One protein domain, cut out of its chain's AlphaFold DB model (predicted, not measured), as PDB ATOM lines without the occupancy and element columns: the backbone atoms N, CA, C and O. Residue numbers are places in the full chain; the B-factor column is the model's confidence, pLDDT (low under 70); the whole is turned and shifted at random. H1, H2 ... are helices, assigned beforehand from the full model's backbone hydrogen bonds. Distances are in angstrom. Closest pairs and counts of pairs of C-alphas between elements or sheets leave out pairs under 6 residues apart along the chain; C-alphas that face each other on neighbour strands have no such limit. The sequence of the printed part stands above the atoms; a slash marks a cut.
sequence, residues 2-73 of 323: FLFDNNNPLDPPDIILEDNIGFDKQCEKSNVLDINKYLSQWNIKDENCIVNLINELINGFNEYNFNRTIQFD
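AT A GLANCE: This is residues 2 to 73 of the 323 residues of the protein "BRCA1-A complex subunit BRE" of Anaeromyces robustus (UniProt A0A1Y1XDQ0). One long, unbent helix, H3, runs along most of a rod, and the short helix H2 folds back beside the first part of it as a lopsided helical hairpin. The five-residue helix H1 sits near the later part of H3, and the long unnamed stretch of residues 2 to 24 includes a loop drawn together where residues 2 to 3 pair antiparallel with residues 14 to 15. The printed part has 72 residues, with three named helices in the order H1, H2, H3 and no named strand; the class is all helix, though the helices hold 34 of the 72 residues, under half. The whole is only just loose, close to compact, with a radius of gyration of the C-alphas of 13.8 A, and its C-alphas span 47 by 20 by 16 A.

HOW THE PARTS SIT: The longest helix is H3, residues 49 to 71. It touches H2, residues 35 to 40, with its residues 53 to 57 alone. The closest C-alphas of these two helices are those of Tyr 38 and Leu 53, 6.6 A apart. H2 and H3 run opposite ways at a shallow tilt of 26 degrees and form a helical hairpin. H1, residues 25 to 29, is close to H3 but not clearly touching it, with 1 pair of C-alphas within 8 A: those of Cys 27 and Tyr 64, 6.7 A apart. H1 and H2 are apart, though they follow each other in the chain. In H1, H2 and H3, every pair of O i and N i+4 is within hydrogen-bond range.

IN THESE COORDINATES: H3 begins at C-alpha 49 at (16.959, 0.179, 31.959) and ends at C-alpha 71 at (8.951, 32.203, 33.299), 33.0 A from first to last C-alpha. H2 has 6 residues and measures 8.6 A from C-alpha 35 to C-alpha 40. H1 measures 6.4 A and begins at C-alpha 25 at (23.063, 25.552, 28.474). Residues 2 to 24 hold no named element, and their C-alphas lie 7 to 23 A from the mean of all C-alphas.

THE WHOLE: The two C-alphas farthest apart, those of Asn 7 and Asp 73, are 48.7 A apart, and the first and last printed C-alphas, of Phe 2 and Asp 73, are 34.4 A apart. The printed part has no cut. The link of 5 residues from H1 to H2 is tight, and the link of 8 residues from H2 to H3 is short but not tight. The mean pLDDT of the printed part is 82.8, and that of H3 is 88. Ten residues are under 70: residues 19 to 22, residue 25 and residues 28 to 32.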
ATOM      1  N   PHE A   2      22.629   8.389  22.299       86.00
ATOM      2  CA  PHE A   2      23.200   7.503  23.321       86.00
ATOM      3  C   PHE A   2      24.432   6.812  22.740       86.00
ATOM      4  O   PHE A   2      24.350   6.266  21.639       86.00
ATOM      5  N   LEU A   3      25.553   6.852  23.453       89.31
ATOM      6  CA  LEU A   3      26.793   6.187  23.065       89.31
ATOM      7  C   LEU A   3      27.114   5.100  24.087       89.31
ATOM      8  O   LEU A   3      27.158   5.372  25.280       89.31
ATOM      9  N   PHE A   4      27.333   3.878  23.612       90.06
ATOM     10  CA  PHE A   4      27.704   2.739  24.447       90.06
ATOM     11  C   PHE A   4      29.148   2.337  24.148       90.06
ATOM     12  O   PHE A   4      29.543   2.282  22.978       90.06
ATOM     13  N   ASP A   5      29.924   2.024  25.187       90.38
ATOM     14  CA  ASP A   5      31.255   1.445  25.022       90.38
ATOM     15  C   ASP A   5      31.149  -0.073  24.846       90.38
ATOM     16  O   ASP A   5      30.835  -0.818  25.774       90.38
ATOM     17  N   ASN A   6      31.459  -0.552  23.642       88.44
ATOM     18  CA  ASN A   6      31.459  -1.982  23.341       88.44
ATOM     19  C   ASN A   6      32.474  -2.776  24.179       88.44
ATOM     20  O   ASN A   6      32.307  -3.986  24.336       88.44
ATOM     21  N   ASN A   7      33.526  -2.131  24.697       91.31
ATOM     22  CA  ASN A   7      34.517  -2.794  25.542       91.31
ATOM     23  C   ASN A   7      34.046  -2.931  26.997       91.31
ATOM     24  O   ASN A   7      34.531  -3.817  27.698       91.31
ATOM     25  N   ASN A   8      33.082  -2.109  27.425       88.62
ATOM     26  CA  ASN A   8      32.520  -2.099  28.774       88.62
ATOM     27  C   ASN A   8      30.983  -2.074  28.714       88.62
ATOM     28  O   ASN A   8      30.351  -1.082  29.070       88.62
ATOM     29  N   PRO A   9      30.338  -3.179  28.297       84.44
ATOM     30  CA  PRO A   9      28.895  -3.198  28.067       84.44
ATOM     31  C   PRO A   9      28.069  -3.002  29.343       84.44
ATOM     32  O   PRO A   9      26.885  -2.726  29.242       84.44
ATOM     33  N   LEU A  10      28.660  -3.181  30.530       87.31
ATOM     34  CA  LEU A  10      27.973  -3.012  31.816       87.31
ATOM     35  C   LEU A  10      27.804  -1.539  32.212       87.31
ATOM     36  O   LEU A  10      26.966  -1.245  33.067       87.31
ATOM     37  N   ASP A  11      28.581  -0.642  31.609       89.00
ATOM     38  CA  ASP A  11      28.588   0.773  31.957       89.00
ATOM     39  C   ASP A  11      27.372   1.502  31.352       89.00
ATOM     40  O   ASP A  11      26.823   1.076  30.327       89.00
ATOM     41  N   PRO A  12      26.893   2.581  31.998       88.62
ATOM     42  CA  PRO A  12      25.832   3.413  31.443       88.62
ATOM     43  C   PRO A  12      26.253   4.082  30.125       88.62
ATOM     44  O   PRO A  12      27.440   4.331  29.915       88.62
ATOM     45  N   PRO A  13      25.293   4.435  29.249       89.94
ATOM     46  CA  PRO A  13      25.605   5.178  28.039       89.94
ATOM     47  C   PRO A  13      25.993   6.627  28.338       89.94
ATOM     48  O   PRO A  13      25.405   7.270  29.212       89.94
ATOM     49  N   ASP A  14      26.868   7.185  27.504       86.88
ATOM     50  CA  ASP A  14      27.022   8.633  27.413       86.88
ATOM     51  C   ASP A  14      25.825   9.232  26.667       86.88
ATOM     52  O   ASP A  14      25.364   8.710  25.641       86.88
ATOM     53  N   ILE A  15      25.322  10.359  27.169       85.50
ATOM     54  CA  ILE A  15      24.149  11.042  26.624       85.50
ATOM     55  C   ILE A  15      24.586  12.377  26.035       85.50
ATOM     56  O   ILE A  15      25.117  13.237  26.732       85.50
ATOM     57  N   ILE A  16      24.304  12.573  24.749       82.50
ATOM     58  CA  ILE A  16      24.497  13.851  24.059       82.50
ATOM     59  C   ILE A  16      23.126  14.429  23.727       82.50
ATOM     60  O   ILE A  16      22.349  13.815  22.986       82.50
ATOM     61  N   LEU A  17      22.834  15.601  24.281       78.62
ATOM     62  CA  LEU A  17      21.616  16.367  24.033       78.62
ATOM     63  C   LEU A  17      21.943  17.464  23.019       78.62
ATOM     64  O   LEU A  17      22.948  18.149  23.166       78.62
ATOM     65  N   GLU A  18      21.139  17.588  21.964       74.12
ATOM     66  CA  GLU A  18      21.374  18.591  20.923       74.12
ATOM     67  C   GLU A  18      20.641  19.905  21.238       74.12
ATOM     68  O   GLU A  18      19.438  19.920  21.514       74.12
ATOM     69  N   ASP A  19      21.362  21.022  21.121       69.06
ATOM     70  CA  ASP A  19      20.870  22.375  21.419       69.06
ATOM     71  C   ASP A  19      19.707  22.821  20.504       69.06
ATOM     72  O   ASP A  19      18.905  23.685  20.863       69.06
ATOM     73  N   ASN A  20      19.590  22.230  19.312       68.06
ATOM     74  CA  ASN A  20      18.589  22.564  18.288       68.06
ATOM     75  C   ASN A  20      17.140  22.213  18.685       68.06
ATOM     76  O   ASN A  20      16.208  22.729  18.066       68.06
ATOM     77  N   ILE A  21      16.937  21.372  19.707       65.94
ATOM     78  CA  ILE A  21      15.608  20.966  20.200       65.94
ATOM     79  C   ILE A  21      15.254  21.671  21.521       65.94
ATOM     80  O   ILE A  21      14.251  21.335  22.137       65.94
ATOM     81  N   GLY A  22      16.043  22.655  21.968       65.06
ATOM     82  CA  GLY A  22      15.760  23.420  23.191       65.06
ATOM     83  C   GLY A  22      16.463  22.909  24.455       65.06
ATOM     84  O   GLY A  22      16.237  23.451  25.535       65.06
ATOM     85  N   PHE A  23      17.355  21.917  24.340       71.56
ATOM     86  CA  PHE A  23      18.313  21.573  25.398       71.56
ATOM     87  C   PHE A  23      19.458  22.591  25.412       71.56
ATOM     88  O   PHE A  23      20.556  22.325  24.940       71.56
ATOM     89  N   ASP A  24      19.189  23.798  25.901       71.94
ATOM     90  CA  ASP A  24      20.219  24.829  25.985       71.94
ATOM     91  C   ASP A  24      21.112  24.677  27.230       71.94
ATOM     92  O   ASP A  24      20.854  23.898  28.151       71.94
ATOM     93  N   LYS A  25      22.161  25.501  27.309       69.62
ATOM     94  CA  LYS A  25      23.063  25.552  28.474       69.62
ATOM     95  C   LYS A  25      22.360  25.905  29.790       69.62
ATOM     96  O   LYS A  25      22.958  25.746  30.852       69.62
ATOM     97  N   GLN A  26      21.147  26.461  29.758       71.62
ATOM     98  CA  GLN A  26      20.367  26.713  30.970       71.62
ATOM     99  C   GLN A  26      19.676  25.433  31.445       71.62
ATOM    100  O   GLN A  26      19.569  25.234  32.652       71.62
ATOM    101  N   CYS A  27      19.281  24.547  30.527       71.81
ATOM    102  CA  CYS A  27      18.753  23.223  30.842       71.81
ATOM    103  C   CYS A  27      19.763  22.398  31.651       71.81
ATOM    104  O   CYS A  27      19.433  21.927  32.737       71.81
ATOM    105  N   GLU A  28      21.022  22.350  31.208       67.00
ATOM    106  CA  GLU A  28      22.119  21.685  31.930       67.00
ATOM    107  C   GLU A  28      22.328  22.271  33.341       67.00
ATOM    108  O   GLU A  28      22.465  21.540  34.318       67.00
ATOM    109  N   LYS A  29      22.278  23.603  33.474       66.38
ATOM    110  CA  LYS A  29      22.460  24.303  34.760       66.38
ATOM    111  C   LYS A  29      21.277  24.180  35.716       66.38
ATOM    112  O   LYS A  29      21.438  24.434  36.907       66.38
ATOM    113  N   SER A  30      20.092  23.859  35.204       66.50
ATOM    114  CA  SER A  30      18.856  23.846  35.988       66.50
ATOM    115  C   SER A  30      18.770  22.669  36.965       66.50
ATOM    116  O   SER A  30      17.879  22.659  37.807       66.50
ATOM    117  N   ASN A  31      19.675  21.682  36.868       67.19
ATOM    118  CA  ASN A  31      19.633  20.390  37.570       67.19
ATOM    119  C   ASN A  31      18.321  19.594  37.393       67.19
ATOM    120  O   ASN A  31      18.206  18.509  37.952       67.19
ATOM    121  N   VAL A  32      17.357  20.070  36.594       68.44
ATOM    122  CA  VAL A  32      16.034  19.441  36.414       68.44
ATOM    123  C   VAL A  32      16.151  18.059  35.769       68.44
ATOM    124  O   VAL A  32      15.384  17.158  36.083       68.44
ATOM    125  N   LEU A  33      17.140  17.860  34.893       70.69
ATOM    126  CA  LEU A  33      17.343  16.574  34.225       70.69
ATOM    127  C   LEU A  33      18.003  15.509  35.117       70.69
ATOM    128  O   LEU A  33      17.968  14.348  34.729       70.69
ATOM    129  N   ASP A  34      18.626  15.897  36.242       74.50
ATOM    130  CA  ASP A  34      19.341  15.050  37.224       74.50
ATOM    131  C   ASP A  34      19.945  13.746  36.656       74.50
ATOM    132  O   ASP A  34      19.781  12.647  37.187       74.50
ATOM    133  N   ILE A  35      20.638  13.860  35.517       75.75
ATOM    134  CA  ILE A  35      21.050  12.710  34.697       75.75
ATOM    135  C   ILE A  35      21.943  11.768  35.507       75.75
ATOM    136  O   ILE A  35      21.793  10.549  35.453       75.75
ATOM    137  N   ASN A  36      22.827  12.339  36.327       76.75
ATOM    138  CA  ASN A  36      23.755  11.589  37.167       76.75
ATOM    139  C   ASN A  36      23.038  10.698  38.186       76.75
ATOM    140  O   ASN A  36      23.506   9.592  38.452       76.75
ATOM    141  N   LYS A  37      21.892  11.126  38.727       81.06
ATOM    142  CA  LYS A  37      21.092  10.288  39.622       81.06
ATOM    143  C   LYS A  37      20.570   9.056  38.892       81.06
ATOM    144  O   LYS A  37      20.694   7.953  39.421       81.06
ATOM    145  N   TYR A  38      20.056   9.216  37.676       76.38
ATOM    146  CA  TYR A  38      19.539   8.093  36.889       76.38
ATOM    147  C   TYR A  38      20.652   7.143  36.442       76.38
ATOM    148  O   TYR A  38      20.522   5.930  36.593       76.38
ATOM    149  N   LEU A  39      21.784   7.683  35.980       82.75
ATOM    150  CA  LEU A  39      22.940   6.870  35.593       82.75
ATOM    151  C   LEU A  39      23.571   6.143  36.790       82.75
ATOM    152  O   LEU A  39      24.072   5.034  36.634       82.75
ATOM    153  N   SER A  40      23.498   6.705  38.003       83.12
ATOM    154  CA  SER A  40      23.999   6.039  39.217       83.12
ATOM    155  C   SER A  40      23.196   4.792  39.607       83.12
ATOM    156  O   SER A  40      23.700   3.923  40.315       83.12
ATOM    157  N   GLN A  41      21.952   4.696  39.130       82.81
ATOM    158  CA  GLN A  41      21.050   3.562  39.336       82.81
ATOM    159  C   GLN A  41      21.039   2.601  38.139       82.81
ATOM    160  O   GLN A  41      20.204   1.697  38.083       82.81
ATOM    161  N   TRP A  42      21.952   2.792  37.182       87.69
ATOM    162  CA  TRP A  42      22.039   1.975  35.983       87.69
ATOM    163  C   TRP A  42      22.195   0.494  36.323       87.69
ATOM    164  O   TRP A  42      23.090   0.084  37.064       87.69
ATOM    165  N   ASN A  43      21.311  -0.323  35.758       88.06
ATOM    166  CA  ASN A  43      21.310  -1.758  35.964       88.06
ATOM    167  C   ASN A  43      21.014  -2.473  34.650       88.06
ATOM    168  O   ASN A  43      19.860  -2.664  34.288       88.06
ATOM    169  N   ILE A  44      22.059  -2.947  33.975       87.25
ATOM    170  CA  ILE A  44      21.922  -3.689  32.715       87.25
ATOM    171  C   ILE A  44      21.139  -5.007  32.840       87.25
ATOM    172  O   ILE A  44      20.703  -5.567  31.839       87.25
ATOM    173  N   LYS A  45      20.952  -5.530  34.060       89.19
ATOM    174  CA  LYS A  45      20.107  -6.714  34.280       89.19
ATOM    175  C   LYS A  45      18.616  -6.388  34.213       89.19
ATOM    176  O   LYS A  45      17.818  -7.313  34.106       89.19
ATOM    177  N   ASP A  46      18.243  -5.116  34.325       88.81
ATOM    178  CA  ASP A  46      16.887  -4.666  34.033       88.81
ATOM    179  C   ASP A  46      16.747  -4.483  32.518       88.81
ATOM    180  O   ASP A  46      17.357  -3.593  31.924       88.81
ATOM    181  N   GLU A  47      15.918  -5.318  31.893       88.56
ATOM    182  CA  GLU A  47      15.631  -5.264  30.454       88.56
ATOM    183  C   GLU A  47      15.045  -3.908  30.018       88.56
ATOM    184  O   GLU A  47      15.152  -3.534  28.851       88.56
ATOM    185  N   ASN A  48      14.477  -3.136  30.955       89.38
ATOM    186  CA  ASN A  48      13.891  -1.824  30.697       89.38
ATOM    187  C   ASN A  48      14.810  -0.651  31.068       89.38
ATOM    188  O   ASN A  48      14.374   0.495  30.966       89.38
ATOM    189  N   CYS A  49      16.068  -0.882  31.463       87.88
ATOM    190  CA  CYS A  49      16.959   0.179  31.959       87.88
ATOM    191  C   CYS A  49      17.086   1.382  31.001       87.88
ATOM    192  O   CYS A  49      16.960   2.530  31.430       87.88
ATOM    193  N   ILE A  50      17.250   1.135  29.695       88.69
ATOM    194  CA  ILE A  50      17.306   2.188  28.664       88.69
ATOM    195  C   ILE A  50      15.965   2.917  28.543       88.69
ATOM    196  O   ILE A  50      15.933   4.141  28.435       88.69
ATOM    197  N   VAL A  51      14.856   2.176  28.541       89.38
ATOM    198  CA  VAL A  51      13.509   2.748  28.394       89.38
ATOM    199  C   VAL A  51      13.187   3.649  29.583       89.38
ATOM    200  O   VAL A  51      12.697   4.760  29.394       89.38
ATOM    201  N   ASN A  52      13.525   3.206  30.793       87.62
ATOM    202  CA  ASN A  52      13.382   3.984  32.018       87.62
ATOM    203  C   ASN A  52      14.212   5.269  31.938       87.62
ATOM    204  O   ASN A  52      13.663   6.351  32.116       87.62
ATOM    205  N   LEU A  53      15.491   5.174  31.554       88.00
ATOM    206  CA  LEU A  53      16.354   6.343  31.355       88.00
ATOM    207  C   LEU A  53      15.763   7.342  30.345       88.00
ATOM    208  O   LEU A  53      15.739   8.542  30.603       88.00
ATOM    209  N   ILE A  54      15.254   6.863  29.206       88.44
ATOM    210  CA  ILE A  54      14.615   7.714  28.190       88.44
ATOM    211  C   ILE A  54      13.364   8.399  28.750       88.44
ATOM    212  O   ILE A  54      13.176   9.594  28.522       88.44
ATOM    213  N   ASN A  55      12.514   7.673  29.474       87.12
ATOM    214  CA  ASN A  55      11.294   8.231  30.054       87.12
ATOM    215  C   ASN A  55      11.604   9.323  31.082       87.12
ATOM    216  O   ASN A  55      10.968  10.376  31.055       87.12
ATOM    217  N   GLU A  56      12.612   9.112  31.927       86.00
ATOM    218  CA  GLU A  56      13.074  10.117  32.887       86.00
ATOM    219  C   GLU A  56      13.619  11.365  32.180       86.00
ATOM    220  O   GLU A  56      13.231  12.483  32.518       86.00
ATOM    221  N   LEU A  57      14.425  11.197  31.125       86.38
ATOM    222  CA  LEU A  57      14.904  12.321  30.311       86.38
ATOM    223  C   LEU A  57      13.749  13.092  29.653       86.38
ATOM    224  O   LEU A  57      13.756  14.323  29.645       86.38
ATOM    225  N   ILE A  58      12.743  12.392  29.119       86.44
ATOM    226  CA  ILE A  58      11.547  13.013  28.529       86.44
ATOM    227  C   ILE A  58      10.760  13.792  29.588       86.44
ATOM    228  O   ILE A  58      10.265  14.885  29.302       86.44
ATOM    229  N   ASN A  59      10.618  13.246  30.795       86.38
ATOM    230  CA  ASN A  59       9.891  13.891  31.885       86.38
ATOM    231  C   ASN A  59      10.630  15.127  32.397       86.38
ATOM    232  O   ASN A  59      10.028  16.198  32.444       86.38
ATOM    233  N   GLY A  60      11.932  15.015  32.667       85.56
ATOM    234  CA  GLY A  60      12.754  16.150  33.083       85.56
ATOM    235  C   GLY A  60      12.820  17.243  32.012       85.56
ATOM    236  O   GLY A  60      12.734  18.428  32.325       85.56
ATOM    237  N   PHE A  61      12.889  16.878  30.728       86.94
ATOM    238  CA  PHE A  61      12.854  17.863  29.646       86.94
ATOM    239  C   PHE A  61      11.503  18.578  29.550       86.94
ATOM    240  O   PHE A  61      11.448  19.793  29.353       86.94
ATOM    241  N   ASN A  62      10.406  17.838  29.725       88.38
ATOM    242  CA  ASN A  62       9.070  18.415  29.760       88.38
ATOM    243  C   ASN A  62       8.903  19.387  30.938       88.38
ATOM    244  O   ASN A  62       8.381  20.482  30.753       88.38
ATOM    245  N   GLU A  63       9.383  19.009  32.124       88.25
ATOM    246  CA  GLU A  63       9.369  19.857  33.319       88.25
ATOM    247  C   GLU A  63      10.211  21.125  33.123       88.25
ATOM    248  O   GLU A  63       9.751  22.229  33.417       88.25
ATOM    249  N   TYR A  64      11.413  20.997  32.558       88.31
ATOM    250  CA  TYR A  64      12.253  22.144  32.224       88.31
ATOM    251  C   TYR A  64      11.532  23.115  31.273       88.31
ATOM    252  O   TYR A  64      11.458  24.315  31.556       88.31
ATOM    253  N   ASN A  65      10.951  22.611  30.178       89.25
ATOM    254  CA  ASN A  65      10.234  23.448  29.213       89.25
ATOM    255  C   ASN A  65       8.976  24.076  29.806       89.25
ATOM    256  O   ASN A  65       8.670  25.226  29.494       89.25
ATOM    257  N   PHE A  66       8.257  23.353  30.665       90.19
ATOM    258  CA  PHE A  66       7.121  23.888  31.405       90.19
ATOM    259  C   PHE A  66       7.562  25.065  32.281       90.19
ATOM    260  O   PHE A  66       7.059  26.176  32.117       90.19
ATOM    261  N   ASN A  67       8.570  24.862  33.133       89.06
ATOM    262  CA  ASN A  67       9.082  25.893  34.036       89.06
ATOM    263  C   ASN A  67       9.556  27.132  33.271       89.06
ATOM    264  O   ASN A  67       9.211  28.259  33.629       89.06
ATOM    265  N   ARG A  68      10.297  26.936  32.177       88.12
ATOM    266  CA  ARG A  68      10.760  28.030  31.318       88.12
ATOM    267  C   ARG A  68       9.608  28.746  30.613       88.12
ATOM    268  O   ARG A  68       9.630  29.966  30.489       88.12
ATOM    269  N   THR A  69       8.581  28.012  30.195       90.12
ATOM    270  CA  THR A  69       7.386  28.601  29.582       90.12
ATOM    271  C   THR A  69       6.654  29.520  30.559       90.12
ATOM    272  O   THR A  69       6.312  30.644  30.196       90.12
ATOM    273  N   ILE A  70       6.481  29.090  31.813       90.06
ATOM    274  CA  ILE A  70       5.867  29.911  32.866       90.06
ATOM    275  C   ILE A  70       6.709  31.162  33.164       90.06
ATOM    276  O   ILE A  70       6.155  32.237  33.397       90.06
ATOM    277  N   GLN A  71       8.043  31.064  33.095       90.19
ATOM    278  CA  GLN A  71       8.951  32.203  33.299       90.19
ATOM    279  C   GLN A  71       8.810  33.311  32.248       90.19
ATOM    280  O   GLN A  71       9.133  34.461  32.553       90.19
ATOM    281  N   PHE A  72       8.317  33.014  31.040       90.12
ATOM    282  CA  PHE A  72       8.016  34.062  30.059       90.12
ATOM    283  C   PHE A  72       6.870  34.981  30.509       90.12
ATOM    284  O   PHE A  72       6.763  36.097  30.000       90.12
ATOM    285  N   ASP A  73       6.054  34.545  31.477       92.31
ATOM    286  CA  ASP A  73       5.004  35.347  32.110       92.31
ATOM    287  C   ASP A  73       4.017  35.940  31.088       92.31
ATOM    288  O   ASP A  73       3.686  37.126  31.095       92.31
TER     289      ASP A  73